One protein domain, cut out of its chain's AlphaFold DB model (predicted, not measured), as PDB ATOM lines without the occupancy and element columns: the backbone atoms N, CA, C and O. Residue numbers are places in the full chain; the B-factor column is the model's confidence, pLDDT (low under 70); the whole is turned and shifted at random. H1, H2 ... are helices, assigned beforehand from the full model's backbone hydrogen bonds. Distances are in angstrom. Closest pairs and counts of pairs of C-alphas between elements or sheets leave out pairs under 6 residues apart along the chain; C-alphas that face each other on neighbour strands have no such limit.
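AT A GLANCE: This is residues 61 to 173 of the 223 residues of an uncharacterized protein of Pseudogymnoascus destructans (UniProt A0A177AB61). Three helices, H4, H5 and H6, make an up-and-down bundle, each running against the one before it; H3 and H7 pack on opposite sides of H5, and H1 and H2 sit loosely at one end of the long axis. The printed part has 113 residues with seven named helices, H1 to H7 in order, and no named strand: the class is all helix. The whole is compact, with a radius of gyration of the C-alphas of 13.9 A and spans of 38 by 29 by 24 A.

HOW THE PARTS SIT: H1, residues 61 to 69, is close to but not clearly touching H2, residues 73 to 79; their closest C-alphas, of Ile 67 and Leu 76, are 6.6 A apart. H3, residues 90 to 102, touches the hub H5, residues 123 to 139, at a steep tilt of 43 degrees; the closest C-alphas, of Arg 94 and Val 132, are 6.3 A apart. H4, residues 108 to 118, forms a hairpin with H5 at a shallow tilt of 13 degrees; the closest C-alphas, of Ile 115 and Ala 126, are 4.8 A apart. H6, residues 143 to 156, forms a hairpin with H5, touching residues 134 to 138 alone; the closest C-alphas, of Met 137 and Ala 146, are 5.8 A apart. H4 and H6 touch, their closest C-alphas, of Ile 112 and Leu 153, 5.7 A apart. H7, residues 159 to 173, touches H5 with residues 165 to 169 alone; the closest C-alphas, of Leu 127 and Val 165, are 6.5 A apart. Every O i to N i+4 pair is within hydrogen-bond range in H1 to H6; in H7, 10 of 11 are.

IN THESE COORDINATES: H1 begins at C-alpha 61, (137.315, 163.850, 20.900). H5 is 24.2 A long, H6 20.1 A and H7 21.5 A, from first to last C-alpha. H7 ends at C-alpha 173, (157.185, 186.805, 26.757).

THE WHOLE: The C-alphas farthest apart, of Ile 62 and Glu 159, are 40.8 A apart. The printed part has no cut and no long link. Residues 61 to 106 have pLDDT under 70.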
ATOM      1  N   GLU A  61     138.572 163.612  20.190       43.12
ATOM      2  CA  GLU A  61     137.315 163.850  20.900       43.12
ATOM      3  C   GLU A  61     137.062 162.839  22.029       43.12
ATOM      4  O   GLU A  61     136.582 163.217  23.095       43.12
ATOM      5  N   ILE A  62     137.428 161.565  21.839       52.38
ATOM      6  CA  ILE A  62     137.258 160.520  22.863       52.38
ATOM      7  C   ILE A  62     138.345 160.645  23.931       52.38
ATOM      8  O   ILE A  62     138.075 160.474  25.117       52.38
ATOM      9  N   ILE A  63     139.569 160.999  23.528       53.69
ATOM     10  CA  ILE A  63     140.646 161.321  24.472       53.69
ATOM     11  C   ILE A  63     140.223 162.515  25.337       53.69
ATOM     12  O   ILE A  63     140.387 162.475  26.552       53.69
ATOM     13  N   PHE A  64     139.619 163.536  24.727       47.91
ATOM     14  CA  PHE A  64     139.111 164.711  25.426       47.91
ATOM     15  C   PHE A  64     137.967 164.365  26.387       47.91
ATOM     16  O   PHE A  64     137.979 164.837  27.517       47.91
ATOM     17  N   GLN A  65     137.039 163.487  25.988       48.66
ATOM     18  CA  GLN A  65     135.985 162.977  26.874       48.66
ATOM     19  C   GLN A  65     136.553 162.229  28.085       48.66
ATOM     20  O   GLN A  65     136.184 162.546  29.211       48.66
ATOM     21  N   ILE A  66     137.510 161.321  27.879       58.53
ATOM     22  CA  ILE A  66     138.160 160.568  28.963       58.53
ATOM     23  C   ILE A  66     138.901 161.514  29.916       58.53
ATOM     24  O   ILE A  66     138.771 161.393  31.128       58.53
ATOM     25  N   ILE A  67     139.646 162.486  29.383       52.84
ATOM     26  CA  ILE A  67     140.341 163.515  30.175       52.84
ATOM     27  C   ILE A  67     139.328 164.368  30.954       52.84
ATOM     28  O   ILE A  67     139.553 164.646  32.124       52.84
ATOM     29  N   SER A  68     138.199 164.737  30.340       46.44
ATOM     30  CA  SER A  68     137.157 165.548  30.982       46.44
ATOM     31  C   SER A  68     136.331 164.799  32.036       46.44
ATOM     32  O   SER A  68     135.808 165.424  32.952       46.44
ATOM     33  N   GLU A  69     136.223 163.472  31.933       54.12
ATOM     34  CA  GLU A  69     135.569 162.618  32.935       54.12
ATOM     35  C   GLU A  69     136.509 162.247  34.091       54.12
ATOM     36  O   GLU A  69     136.053 161.932  35.193       54.12
ATOM     37  N   ILE A  70     137.828 162.326  33.883       59.91
ATOM     38  CA  ILE A  70     138.826 162.201  34.946       59.91
ATOM     39  C   ILE A  70     138.871 163.529  35.716       59.91
ATOM     40  O   ILE A  70     139.749 164.366  35.535       59.91
ATOM     41  N   MET A  71     137.902 163.716  36.612       49.06
ATOM     42  CA  MET A  71     137.807 164.893  37.486       49.06
ATOM     43  C   MET A  71     138.945 165.002  38.520       49.06
ATOM     44  O   MET A  71     139.102 166.033  39.171       49.06
ATOM     45  N   ASP A  72     139.735 163.944  38.718       58.34
ATOM     46  CA  ASP A  72     140.873 163.964  39.637       58.34
ATOM     47  C   ASP A  72     142.157 164.405  38.920       58.34
ATOM     48  O   ASP A  72     142.715 163.682  38.090       58.34
ATOM     49  N   ARG A  73     142.675 165.568  39.332       54.59
ATOM     50  CA  ARG A  73     143.951 166.163  38.894       54.59
ATOM     51  C   ARG A  73     145.133 165.192  38.985       54.59
ATOM     52  O   ARG A  73     146.015 165.210  38.127       54.59
ATOM     53  N   THR A  74     145.147 164.328  39.997       51.31
ATOM     54  CA  THR A  74     146.189 163.315  40.225       51.31
ATOM     55  C   THR A  74     146.114 162.213  39.174       51.31
ATOM     56  O   THR A  74     147.135 161.809  38.612       51.31
ATOM     57  N   THR A  75     144.899 161.760  38.861       60.41
ATOM     58  CA  THR A  75     144.642 160.773  37.813       60.41
ATOM     59  C   THR A  75     144.918 161.363  36.432       60.41
ATOM     60  O   THR A  75     145.578 160.700  35.639       60.41
ATOM     61  N   LEU A  76     144.560 162.625  36.163       61.69
ATOM     62  CA  LEU A  76     144.874 163.323  34.908       61.69
ATOM     63  C   LEU A  76     146.392 163.402  34.664       61.69
ATOM     64  O   LEU A  76     146.894 163.002  33.613       61.69
ATOM     65  N   LEU A  77     147.140 163.841  35.683       57.31
ATOM     66  CA  LEU A  77     148.603 163.880  35.677       57.31
ATOM     67  C   LEU A  77     149.221 162.492  35.501       57.31
ATOM     68  O   LEU A  77     150.254 162.374  34.847       57.31
ATOM     69  N   SER A  78     148.621 161.449  36.077       58.81
ATOM     70  CA  SER A  78     149.060 160.056  35.926       58.81
ATOM     71  C   SER A  78     148.790 159.515  34.516       58.81
ATOM     72  O   SER A  78     149.639 158.847  33.923       58.81
ATOM     73  N   VAL A  79     147.643 159.867  33.932       58.41
ATOM     74  CA  VAL A  79     147.227 159.464  32.583       58.41
ATOM     75  C   VAL A  79     148.112 160.110  31.512       58.41
ATOM     76  O   VAL A  79     148.562 159.407  30.612       58.41
ATOM     77  N   CYS A  80     148.503 161.380  31.660       56.75
ATOM     78  CA  CYS A  80     149.483 162.027  30.770       56.75
ATOM     79  C   CYS A  80     150.888 161.379  30.802       56.75
ATOM     80  O   CYS A  80     151.712 161.648  29.930       56.75
ATOM     81  N   ARG A  81     151.188 160.512  31.783       56.25
ATOM     82  CA  ARG A  81     152.502 159.847  31.933       56.25
ATOM     83  C   ARG A  81     152.591 158.480  31.265       56.25
ATOM     84  O   ARG A  81     153.700 157.981  31.056       56.25
ATOM     85  N   VAL A  82     151.469 157.824  30.968       52.56
ATOM     86  CA  VAL A  82     151.507 156.465  30.408       52.56
ATOM     87  C   VAL A  82     152.030 156.540  28.968       52.56
ATOM     88  O   VAL A  82     151.643 157.421  28.215       52.56
ATOM     89  N   LYS A  83     152.901 155.612  28.541       51.34
ATOM     90  CA  LYS A  83     153.474 155.583  27.173       51.34
ATOM     91  C   LYS A  83     152.485 155.836  26.012       51.34
ATOM     92  O   LYS A  83     152.879 156.574  25.113       51.34
ATOM     93  N   PRO A  84     151.244 155.303  25.996       51.09
ATOM     94  CA  PRO A  84     150.274 155.617  24.934       51.09
ATOM     95  C   PRO A  84     149.757 157.063  24.940       51.09
ATOM     96  O   PRO A  84     149.100 157.484  23.998       51.09
ATOM     97  N   PHE A  85     150.064 157.811  25.991       48.78
ATOM     98  CA  PHE A  85     149.629 159.170  26.266       48.78
ATOM     99  C   PHE A  85     150.790 160.142  26.439       48.78
ATOM    100  O   PHE A  85     150.582 161.297  26.791       48.78
ATOM    101  N   LYS A  86     152.014 159.712  26.112       48.84
ATOM    102  CA  LYS A  86     153.206 160.571  26.106       48.84
ATOM    103  C   LYS A  86     153.140 161.699  25.056       48.84
ATOM    104  O   LYS A  86     154.093 162.452  24.900       48.84
ATOM    105  N   GLY A  87     152.023 161.783  24.334       45.44
ATOM    106  CA  GLY A  87     151.613 162.885  23.477       45.44
ATOM    107  C   GLY A  87     150.137 163.250  23.655       45.44
ATOM    108  O   GLY A  87     149.569 163.814  22.724       45.44
ATOM    109  N   ILE A  88     149.499 162.927  24.804       48.75
ATOM    110  CA  ILE A  88     148.267 163.630  25.196       48.75
ATOM    111  C   ILE A  88     148.605 165.095  25.070       48.75
ATOM    112  O   ILE A  88     149.583 165.577  25.646       48.75
ATOM    113  N   ASN A  89     147.813 165.749  24.236       62.34
ATOM    114  CA  ASN A  89     148.060 167.100  23.827       62.34
ATOM    115  C   ASN A  89     148.160 167.967  25.089       62.34
ATOM    116  O   ASN A  89     147.185 168.085  25.831       62.34
ATOM    117  N   MET A  90     149.332 168.551  25.349       60.97
ATOM    118  CA  MET A  90     149.508 169.525  26.430       60.97
ATOM    119  C   MET A  90     148.481 170.662  26.275       60.97
ATOM    120  O   MET A  90     148.067 171.247  27.269       60.97
ATOM    121  N   ASP A  91     147.974 170.904  25.060       62.31
ATOM    122  CA  ASP A  91     146.859 171.815  24.805       62.31
ATOM    123  C   ASP A  91     145.529 171.333  25.400       62.31
ATOM    124  O   ASP A  91     144.737 172.159  25.837       62.31
ATOM    125  N   ALA A  92     145.270 170.024  25.476       61.59
ATOM    126  CA  ALA A  92     144.078 169.480  26.132       61.59
ATOM    127  C   ALA A  92     144.147 169.673  27.653       61.59
ATOM    128  O   ALA A  92     143.167 170.103  28.258       61.59
ATOM    129  N   PHE A  93     145.317 169.446  28.260       61.94
ATOM    130  CA  PHE A  93     145.536 169.761  29.677       61.94
ATOM    131  C   PHE A  93     145.420 171.272  29.929       61.94
ATOM    132  O   PHE A  93     144.714 171.689  30.847       61.94
ATOM    133  N   ARG A  94     146.036 172.107  29.075       66.38
ATOM    134  CA  ARG A  94     145.882 173.572  29.120       66.38
ATOM    135  C   ARG A  94     144.421 173.989  28.988       66.38
ATOM    136  O   ARG A  94     143.986 174.873  29.719       66.38
ATOM    137  N   SER A  95     143.661 173.363  28.089       65.50
ATOM    138  CA  SER A  95     142.242 173.648  27.873       65.50
ATOM    139  C   SER A  95     141.399 173.285  29.093       65.50
ATOM    140  O   SER A  95     140.565 174.091  29.493       65.50
ATOM    141  N   ALA A  96     141.632 172.120  29.705       63.25
ATOM    142  CA  ALA A  96     140.916 171.692  30.907       63.25
ATOM    143  C   ALA A  96     141.163 172.656  32.078       63.25
ATOM    144  O   ALA A  96     140.214 173.177  32.657       63.25
ATOM    145  N   TYR A  97     142.427 172.994  32.347       62.91
ATOM    146  CA  TYR A  97     142.766 173.963  33.394       62.91
ATOM    147  C   TYR A  97     142.241 175.370  33.090       62.91
ATOM    148  O   TYR A  97     141.805 176.070  33.998       62.91
ATOM    149  N   THR A  98     142.239 175.791  31.821       66.31
ATOM    150  CA  THR A  98     141.661 177.088  31.428       66.31
ATOM    151  C   THR A  98     140.162 177.142  31.744       66.31
ATOM    152  O   THR A  98     139.674 178.171  32.208       66.31
ATOM    153  N   GLU A  99     139.432 176.045  31.531       66.50
ATOM    154  CA  GLU A  99     138.008 175.956  31.866       66.50
ATOM    155  C   GLU A  99     137.752 175.874  33.377       66.50
ATOM    156  O   GLU A  99     136.834 176.532  33.860       66.50
ATOM    157  N   GLU A 100     138.572 175.152  34.150       64.31
ATOM    158  CA  GLU A 100     138.466 175.147  35.621       64.31
ATOM    159  C   GLU A 100     138.672 176.550  36.213       64.31
ATOM    160  O   GLU A 100     137.939 176.958  37.120       64.31
ATOM    161  N   VAL A 101     139.630 177.313  35.669       62.28
ATOM    162  CA  VAL A 101     139.833 178.724  36.032       62.28
ATOM    163  C   VAL A 101     138.583 179.539  35.696       62.28
ATOM    164  O   VAL A 101     138.050 180.196  36.586       62.28
ATOM    165  N   ARG A 102     138.030 179.419  34.476       64.06
ATOM    166  CA  ARG A 102     136.784 180.123  34.094       64.06
ATOM    167  C   ARG A 102     135.595 179.800  34.996       64.06
ATOM    168  O   ARG A 102     134.720 180.647  35.163       64.06
ATOM    169  N   ARG A 103     135.516 178.575  35.518       65.69
ATOM    170  CA  ARG A 103     134.433 178.131  36.412       65.69
ATOM    171  C   ARG A 103     134.632 178.578  37.861       65.69
ATOM    172  O   ARG A 103     133.726 178.398  38.668       65.69
ATOM    173  N   GLY A 104     135.790 179.150  38.202       63.50
ATOM    174  CA  GLY A 104     136.150 179.495  39.579       63.50
ATOM    175  C   GLY A 104     136.403 178.274  40.471       63.50
ATOM    176  O   GLY A 104     136.505 178.408  41.688       63.50
ATOM    177  N   GLU A 105     136.509 177.080  39.881       67.25
ATOM    178  CA  GLU A 105     136.805 175.812  40.570       67.25
ATOM    179  C   GLU A 105     138.298 175.702  40.927       67.25
ATOM    180  O   GLU A 105     138.727 174.877  41.742       67.25
ATOM    181  N   TYR A 106     139.106 176.563  40.313       66.25
ATOM    182  CA  TYR A 106     140.539 176.623  40.480       66.25
ATOM    183  C   TYR A 106     140.956 177.907  41.201       66.25
ATOM    184  O   TYR A 106     140.800 179.010  40.678       66.25
ATOM    185  N   THR A 107     141.506 177.768  42.409       80.12
ATOM    186  CA  THR A 107     142.033 178.895  43.188       80.12
ATOM    187  C   THR A 107     143.550 179.015  43.009       80.12
ATOM    188  O   THR A 107     144.237 177.993  42.908       80.12
ATOM    189  N   PRO A 108     144.112 180.240  43.034       82.19
ATOM    190  CA  PRO A 108     145.562 180.446  43.037       82.19
ATOM    191  C   PRO A 108     146.284 179.683  44.159       82.19
ATOM    192  O   PRO A 108     147.419 179.257  43.990       82.19
ATOM    193  N   ASP A 109     145.621 179.461  45.291       86.19
ATOM    194  CA  ASP A 109     146.172 178.746  46.447       86.19
ATOM    195  C   ASP A 109     146.382 177.262  46.136       86.19
ATOM    196  O   ASP A 109     147.468 176.728  46.350       86.19
ATOM    197  N   ASN A 110     145.383 176.624  45.521       85.69
ATOM    198  CA  ASN A 110     145.499 175.241  45.066       85.69
ATOM    199  C   ASN A 110     146.601 175.090  44.005       85.69
ATOM    200  O   ASN A 110     147.273 174.056  43.952       85.69
ATOM    201  N   ALA A 111     146.786 176.112  43.161       85.69
ATOM    202  CA  ALA A 111     147.866 176.164  42.184       85.69
ATOM    203  C   ALA A 111     149.234 176.140  42.864       85.69
ATOM    204  O   ALA A 111     150.067 175.303  42.523       85.69
ATOM    205  N   ILE A 112     149.437 177.030  43.843       90.44
ATOM    206  CA  ILE A 112     150.679 177.142  44.614       90.44
ATOM    207  C   ILE A 112     151.001 175.804  45.273       90.44
ATOM    208  O   ILE A 112     152.074 175.259  45.032       90.44
ATOM    209  N   ASP A 113     150.048 175.224  46.006       86.75
ATOM    210  CA  ASP A 113     150.243 173.945  46.694       86.75
ATOM    211  C   ASP A 113     150.635 172.825  45.721       86.75
ATOM    212  O   ASP A 113     151.529 172.017  45.993       86.75
ATOM    213  N   THR A 114     149.987 172.785  44.554       83.75
ATOM    214  CA  THR A 114     150.259 171.771  43.529       83.75
ATOM    215  C   THR A 114     151.637 171.966  42.897       83.75
ATOM    216  O   THR A 114     152.368 170.989  42.726       83.75
ATOM    217  N   ILE A 115     152.013 173.206  42.574       88.25
ATOM    218  CA  ILE A 115     153.321 173.541  41.997       88.25
ATOM    219  C   ILE A 115     154.425 173.204  42.999       88.25
ATOM    220  O   ILE A 115     155.299 172.401  42.674       88.25
ATOM    221  N   SER A 116     154.340 173.713  44.230       90.75
ATOM    222  CA  SER A 116     155.330 173.472  45.286       90.75
ATOM    223  C   SER A 116     155.529 171.989  45.578       90.75
ATOM    224  O   SER A 116     156.654 171.526  45.760       90.75
ATOM    225  N   LYS A 117     154.451 171.199  45.561       86.69
ATOM    226  CA  LYS A 117     154.536 169.753  45.788       86.69
ATOM    227  C   LYS A 117     155.229 169.000  44.649       86.69
ATOM    228  O   LYS A 117     155.818 167.944  44.886       86.69
ATOM    229  N   HIS A 118     155.109 169.479  43.413       82.00
ATOM    230  CA  HIS A 118     155.432 168.681  42.232       82.00
ATOM    231  C   HIS A 118     156.587 169.206  41.387       82.00
ATOM    232  O   HIS A 118     157.082 168.437  40.565       82.00
ATOM    233  N   ILE A 119     157.066 170.432  41.594       87.62
ATOM    234  CA  ILE A 119     158.080 171.047  40.727       87.62
ATOM    235  C   ILE A 119     159.380 170.229  40.642       87.62
ATOM    236  O   ILE A 119     159.857 169.973  39.541       87.62
ATOM    237  N   LYS A 120     159.851 169.651  41.753       84.31
ATOM    238  CA  LYS A 120     161.081 168.833  41.784       84.31
ATOM    239  C   LYS A 120     160.985 167.502  41.044       84.31
ATOM    240  O   LYS A 120     161.975 166.986  40.539       84.31
ATOM    241  N   GLN A 121     159.802 166.890  41.029       76.31
ATOM    242  CA  GLN A 121     159.599 165.555  40.447       76.31
ATOM    243  C   GLN A 121     158.988 165.626  39.044       76.31
ATOM    244  O   GLN A 121     159.154 164.711  38.235       76.31
ATOM    245  N   HIS A 122     158.244 166.696  38.767       77.69
ATOM    246  CA  HIS A 122     157.372 166.863  37.611       77.69
ATOM    247  C   HIS A 122     157.381 168.317  37.120       77.69
ATOM    248  O   HIS A 122     156.325 168.917  36.915       77.69
ATOM    249  N   GLN A 123     158.580 168.864  36.918       82.50
ATOM    250  CA  GLN A 123     158.810 170.264  36.561       82.50
ATOM    251  C   GLN A 123     157.943 170.746  35.389       82.50
ATOM    252  O   GLN A 123     157.258 171.751  35.522       82.50
ATOM    253  N   GLU A 124     157.895 170.016  34.271       79.12
ATOM    254  CA  GLU A 124     157.102 170.412  33.093       79.12
ATOM    255  C   GLU A 124     155.609 170.583  33.407       79.12
ATOM    256  O   GLU A 124     154.966 171.527  32.950       79.12
ATOM    257  N   ALA A 125     155.049 169.683  34.218       74.88
ATOM    258  CA  ALA A 125     153.646 169.747  34.602       74.88
ATOM    259  C   ALA A 125     153.384 170.899  35.582       74.88
ATOM    260  O   ALA A 125     152.400 171.618  35.430       74.88
ATOM    261  N   ALA A 126     154.279 171.102  36.551       83.50
ATOM    262  CA  ALA A 126     154.199 172.216  37.488       83.50
ATOM    263  C   ALA A 126     154.291 173.570  36.762       83.50
ATOM    264  O   ALA A 126     153.475 174.459  37.004       83.50
ATOM    265  N   LEU A 127     155.212 173.700  35.805       87.62
ATOM    266  CA  LEU A 127     155.336 174.898  34.978       87.62
ATOM    267  C   LEU A 127     154.099 175.125  34.111       87.62
ATOM    268  O   LEU A 127     153.653 176.257  33.985       87.62
ATOM    269  N   MET A 128     153.470 174.079  33.577       83.75
ATOM    270  CA  MET A 128     152.219 174.268  32.843       83.75
ATOM    271  C   MET A 128     151.087 174.780  33.740       83.75
ATOM    272  O   MET A 128     150.344 175.678  33.342       83.75
ATOM    273  N   ILE A 129     150.956 174.224  34.944       84.06
ATOM    274  CA  ILE A 129     149.974 174.682  35.932       84.06
ATOM    275  C   ILE A 129     150.209 176.166  36.236       84.06
ATOM    276  O   ILE A 129     149.261 176.954  36.215       84.06
ATOM    277  N   PHE A 130     151.468 176.564  36.426       90.56
ATOM    278  CA  PHE A 130     151.858 177.965  36.549       90.56
ATOM    279  C   PHE A 130     151.415 178.804  35.338       90.56
ATOM    280  O   PHE A 130     150.698 179.789  35.513       90.56
ATOM    281  N   GLU A 131     151.777 178.402  34.115       90.38
ATOM    282  CA  GLU A 131     151.462 179.142  32.887       90.38
ATOM    283  C   GLU A 131     149.955 179.354  32.697       90.38
ATOM    284  O   GLU A 131     149.521 180.449  32.328       90.38
ATOM    285  N   VAL A 132     149.150 178.312  32.924       84.31
ATOM    286  CA  VAL A 132     147.692 178.387  32.753       84.31
ATOM    287  C   VAL A 132     147.069 179.260  33.834       84.31
ATOM    288  O   VAL A 132     146.227 180.098  33.514       84.31
ATOM    289  N   THR A 133     147.527 179.128  35.082       87.19
ATOM    290  CA  THR A 133     147.068 179.975  36.194       87.19
ATOM    291  C   THR A 133     147.363 181.441  35.894       87.19
ATOM    292  O   THR A 133     146.456 182.270  35.908       87.19
ATOM    293  N   TRP A 134     148.609 181.752  35.528       91.12
ATOM    294  CA  TRP A 134     149.039 183.099  35.165       91.12
ATOM    295  C   TRP A 134     148.184 183.681  34.036       91.12
ATOM    296  O   TRP A 134     147.572 184.736  34.194       91.12
ATOM    297  N   LYS A 135     148.074 182.974  32.903       86.50
ATOM    298  CA  LYS A 135     147.293 183.439  31.743       86.50
ATOM    299  C   LYS A 135     145.810 183.607  32.069       86.50
ATOM    300  O   LYS A 135     145.196 184.552  31.576       86.50
ATOM    301  N   GLY A 136     145.244 182.720  32.885       82.69
ATOM    302  CA  GLY A 136     143.868 182.814  33.361       82.69
ATOM    303  C   GLY A 136     143.625 184.101  34.149       82.69
ATOM    304  O   GLY A 136     142.735 184.872  33.799       82.69
ATOM    305  N   MET A 137     144.490 184.399  35.123       86.50
ATOM    306  CA  MET A 137     144.394 185.624  35.924       86.50
ATOM    307  C   MET A 137     144.521 186.892  35.071       86.50
ATOM    308  O   MET A 137     143.794 187.859  35.297       86.50
ATOM    309  N   ILE A 138     145.405 186.898  34.066       87.12
ATOM    310  CA  ILE A 138     145.527 188.049  33.162       87.12
ATOM    311  C   ILE A 138     144.257 188.241  32.324       87.12
ATOM    312  O   ILE A 138     143.775 189.368  32.224       87.12
ATOM    313  N   ARG A 139     143.691 187.164  31.764       82.00
ATOM    314  CA  ARG A 139     142.445 187.223  30.975       82.00
ATOM    315  C   ARG A 139     141.255 187.730  31.786       82.00
ATOM    316  O   ARG A 139     140.381 188.393  31.241       82.00
ATOM    317  N   GLU A 140     141.224 187.454  33.085       81.69
ATOM    318  CA  GLU A 140     140.212 188.000  33.996       81.69
ATOM    319  C   GLU A 140     140.496 189.450  34.433       81.69
ATOM    320  O   GLU A 140     139.739 190.029  35.213       81.69
ATOM    321  N   GLY A 141     141.589 190.060  33.962       81.56
ATOM    322  CA  GLY A 141     142.009 191.406  34.353       81.56
ATOM    323  C   GLY A 141     142.584 191.489  35.772       81.56
ATOM    324  O   GLY A 141     142.791 192.587  36.297       81.56
ATOM    325  N   GLN A 142     142.885 190.355  36.410       86.12
ATOM    326  CA  GLN A 142     143.389 190.276  37.783       86.12
ATOM    327  C   GLN A 142     144.904 190.518  37.869       86.12
ATOM    328  O   GLN A 142     145.631 189.743  38.488       86.12
ATOM    329  N   LEU A 143     145.411 191.617  37.303       88.75
ATOM    330  CA  LEU A 143     146.859 191.890  37.245       88.75
ATOM    331  C   LEU A 143     147.517 191.915  38.638       88.75
ATOM    332  O   LEU A 143     148.555 191.297  38.859       88.75
ATOM    333  N   LYS A 144     146.870 192.569  39.615       89.94
ATOM    334  CA  LYS A 144     147.330 192.573  41.018       89.94
ATOM    335  C   LYS A 144     147.294 191.177  41.642       89.94
ATOM    336  O   LYS A 144     148.167 190.840  42.435       89.94
ATOM    337  N   GLY A 145     146.290 190.379  41.280       89.50
ATOM    338  CA  GLY A 145     146.184 188.987  41.700       89.50
ATOM    339  C   GLY A 145     147.340 188.156  41.151       89.50
ATOM    340  O   GLY A 145     147.962 187.428  41.913       89.50
ATOM    341  N   ALA A 146     147.678 188.318  39.870       90.94
ATOM    342  CA  ALA A 146     148.772 187.605  39.216       90.94
ATOM    343  C   ALA A 146     150.135 187.905  39.870       90.94
ATOM    344  O   ALA A 146     150.911 186.990  40.142       90.94
ATOM    345  N   VAL A 147     150.393 189.170  40.221       93.56
ATOM    346  CA  VAL A 147     151.587 189.561  40.996       93.56
ATOM    347  C   VAL A 147     151.564 188.955  42.402       93.56
ATOM    348  O   VAL A 147     152.557 188.390  42.854       93.56
ATOM    349  N   SER A 148     150.422 189.013  43.098       93.62
ATOM    350  CA  SER A 148     150.283 188.383  44.416       93.62
ATOM    351  C   SER A 148     150.481 186.866  44.362       93.62
ATOM    352  O   SER A 148     150.991 186.295  45.323       93.62
ATOM    353  N   PHE A 149     150.072 186.216  43.274       93.56
ATOM    354  CA  PHE A 149     150.277 184.792  43.042       93.56
ATOM    355  C   PHE A 149     151.770 184.465  42.926       93.56
ATOM    356  O   PHE A 149     152.229 183.576  43.638       93.56
ATOM    357  N   LEU A 150     152.544 185.230  42.145       95.44
ATOM    358  CA  LEU A 150     154.003 185.068  42.060       95.44
ATOM    359  C   LEU A 150     154.700 185.264  43.409       95.44
ATOM    360  O   LEU A 150     155.502 184.422  43.799       95.44
ATOM    361  N   ASN A 151     154.354 186.319  44.153       94.50
ATOM    362  CA  ASN A 151     154.935 186.573  45.478       94.50
ATOM    363  C   ASN A 151     154.691 185.406  46.443       94.50
ATOM    364  O   ASN A 151     155.589 184.965  47.157       94.50
ATOM    365  N   ARG A 152     153.466 184.872  46.459       95.00
ATOM    366  CA  ARG A 152     153.126 183.727  47.313       95.00
ATOM    367  C   ARG A 152     153.815 182.447  46.863       95.00
ATOM    368  O   ARG A 152     154.209 181.656  47.713       95.00
ATOM    369  N   LEU A 153     153.972 182.258  45.556       94.31
ATOM    370  CA  LEU A 153     154.705 181.129  45.005       94.31
ATOM    371  C   LEU A 153     156.191 181.193  45.395       94.31
ATOM    372  O   LEU A 153     156.731 180.183  45.823       94.31
ATOM    373  N   GLY A 154     156.807 182.380  45.362       93.00
ATOM    374  CA  GLY A 154     158.181 182.596  45.834       93.00
ATOM    375  C   GLY A 154     158.367 182.312  47.326       93.00
ATOM    376  O   GLY A 154     159.391 181.779  47.729       93.00
ATOM    377  N   HIS A 155     157.355 182.570  48.161       92.38
ATOM    378  CA  HIS A 155     157.383 182.146  49.568       92.38
ATOM    379  C   HIS A 155     157.216 180.631  49.766       92.38
ATOM    380  O   HIS A 155     157.617 180.105  50.803       92.38
ATOM    381  N   GLY A 156     156.574 179.944  48.817       89.94
ATOM    382  CA  GLY A 156     156.269 178.513  48.884       89.94
ATOM    383  C   GLY A 156     157.277 177.608  48.170       89.94
ATOM    384  O   GLY A 156     157.102 176.388  48.194       89.94
ATOM    385  N   LEU A 157     158.287 178.181  47.517       94.19
ATOM    386  CA  LEU A 157     159.336 177.483  46.776       94.19
ATOM    387  C   LEU A 157     160.706 177.822  47.362       94.19
ATOM    388  O   LEU A 157     160.874 178.842  48.029       94.19
ATOM    389  N   ASP A 158     161.687 176.952  47.129       94.75
ATOM    390  CA  ASP A 158     163.079 177.352  47.318       94.75
ATOM    391  C   ASP A 158     163.560 178.221  46.145       94.75
ATOM    392  O   ASP A 158     162.868 178.380  45.140       94.75
ATOM    393  N   GLU A 159     164.734 178.830  46.310       93.25
ATOM    394  CA  GLU A 159     165.287 179.801  45.359       93.25
ATOM    395  C   GLU A 159     165.463 179.204  43.952       93.25
ATOM    396  O   GLU A 159     165.081 179.832  42.969       93.25
ATOM    397  N   GLU A 160     165.949 177.963  43.848       95.00
ATOM    398  CA  GLU A 160     166.192 177.287  42.566       95.00
ATOM    399  C   GLU A 160     164.881 176.921  41.847       95.00
ATOM    400  O   GLU A 160     164.726 177.137  40.636       95.00
ATOM    401  N   ASP A 161     163.905 176.399  42.592       94.69
ATOM    402  CA  ASP A 161     162.583 176.085  42.057       94.69
ATOM    403  C   ASP A 161     161.845 177.365  41.628       94.69
ATOM    404  O   ASP A 161     161.167 177.383  40.595       94.69
ATOM    405  N   PHE A 162     161.984 178.455  42.387       96.19
ATOM    406  CA  PHE A 162     161.370 179.732  42.039       96.19
ATOM    407  C   PHE A 162     162.032 180.374  40.816       96.19
ATOM    408  O   PHE A 162     161.323 180.796  39.901       96.19
ATOM    409  N   ASP A 163     163.363 180.354  40.721       94.44
ATOM    410  CA  ASP A 163     164.101 180.798  39.532       94.44
ATOM    411  C   ASP A 163     163.653 180.045  38.273       94.44
ATOM    412  O   ASP A 163     163.510 180.627  37.194       94.44
ATOM    413  N   THR A 164     163.347 178.753  38.406       95.19
ATOM    414  CA  THR A 164     162.798 177.940  37.315       95.19
ATOM    415  C   THR A 164     161.433 178.458  36.843       95.19
ATOM    416  O   THR A 164     161.170 178.524  35.635       95.19
ATOM    417  N   VAL A 165     160.566 178.874  37.770       95.81
ATOM    418  CA  VAL A 165     159.281 179.508  37.438       95.81
ATOM    419  C   VAL A 165     159.493 180.865  36.765       95.81
ATOM    420  O   VAL A 165     158.868 181.149  35.739       95.81
ATOM    421  N   LEU A 166     160.397 181.695  37.286       94.75
ATOM    422  CA  LEU A 166     160.696 183.011  36.717       94.75
ATOM    423  C   LEU A 166     161.316 182.912  35.317       94.75
ATOM    424  O   LEU A 166     160.996 183.714  34.434       94.75
ATOM    425  N   LEU A 167     162.125 181.882  35.059       93.69
ATOM    426  CA  LEU A 167     162.643 181.585  33.726       93.69
ATOM    427  C   LEU A 167     161.527 181.189  32.751       93.69
ATOM    428  O   LEU A 167     161.531 181.635  31.600       93.69
ATOM    429  N   SER A 168     160.547 180.395  33.194       93.69
ATOM    430  CA  SER A 168     159.357 180.079  32.392       93.69
ATOM    431  C   SER A 168     158.555 181.348  32.080       93.69
ATOM    432  O   SER A 168     158.221 181.596  30.917       93.69
ATOM    433  N   LEU A 169     158.344 182.213  33.079       94.12
ATOM    434  CA  LEU A 169     157.666 183.501  32.915       94.12
ATOM    435  C   LEU A 169     158.359 184.400  31.884       94.12
ATOM    436  O   LEU A 169     157.699 184.952  31.006       94.12
ATOM    437  N   ARG A 170     159.690 184.516  31.953       91.00
ATOM    438  CA  ARG A 170     160.492 185.253  30.967       91.00
ATOM    439  C   ARG A 170     160.320 184.666  29.567       91.00
ATOM    440  O   ARG A 170     160.033 185.398  28.623       91.00
ATOM    441  N   THR A 171     160.458 183.346  29.449       90.88
ATOM    442  CA  THR A 171     160.403 182.628  28.169       90.88
ATOM    443  C   THR A 171     159.056 182.809  27.470       90.88
ATOM    444  O   THR A 171     159.019 182.983  26.254       90.88
ATOM    445  N   MET A 172     157.949 182.848  28.224       89.31
ATOM    446  CA  MET A 172     156.613 183.107  27.671       89.31
ATOM    447  C   MET A 172     156.504 184.436  26.912       89.31
ATOM    448  O   MET A 172     155.668 184.547  26.016       89.31
ATOM    449  N   TYR A 173     157.311 185.438  27.269       88.44
ATOM    450  CA  TYR A 173     157.185 186.805  26.757       88.44
ATOM    451  C   TYR A 173     158.442 187.328  26.060       88.44
ATOM    452  O   TYR A 173     158.490 188.502  25.686       88.44
TER     453      TYR A 173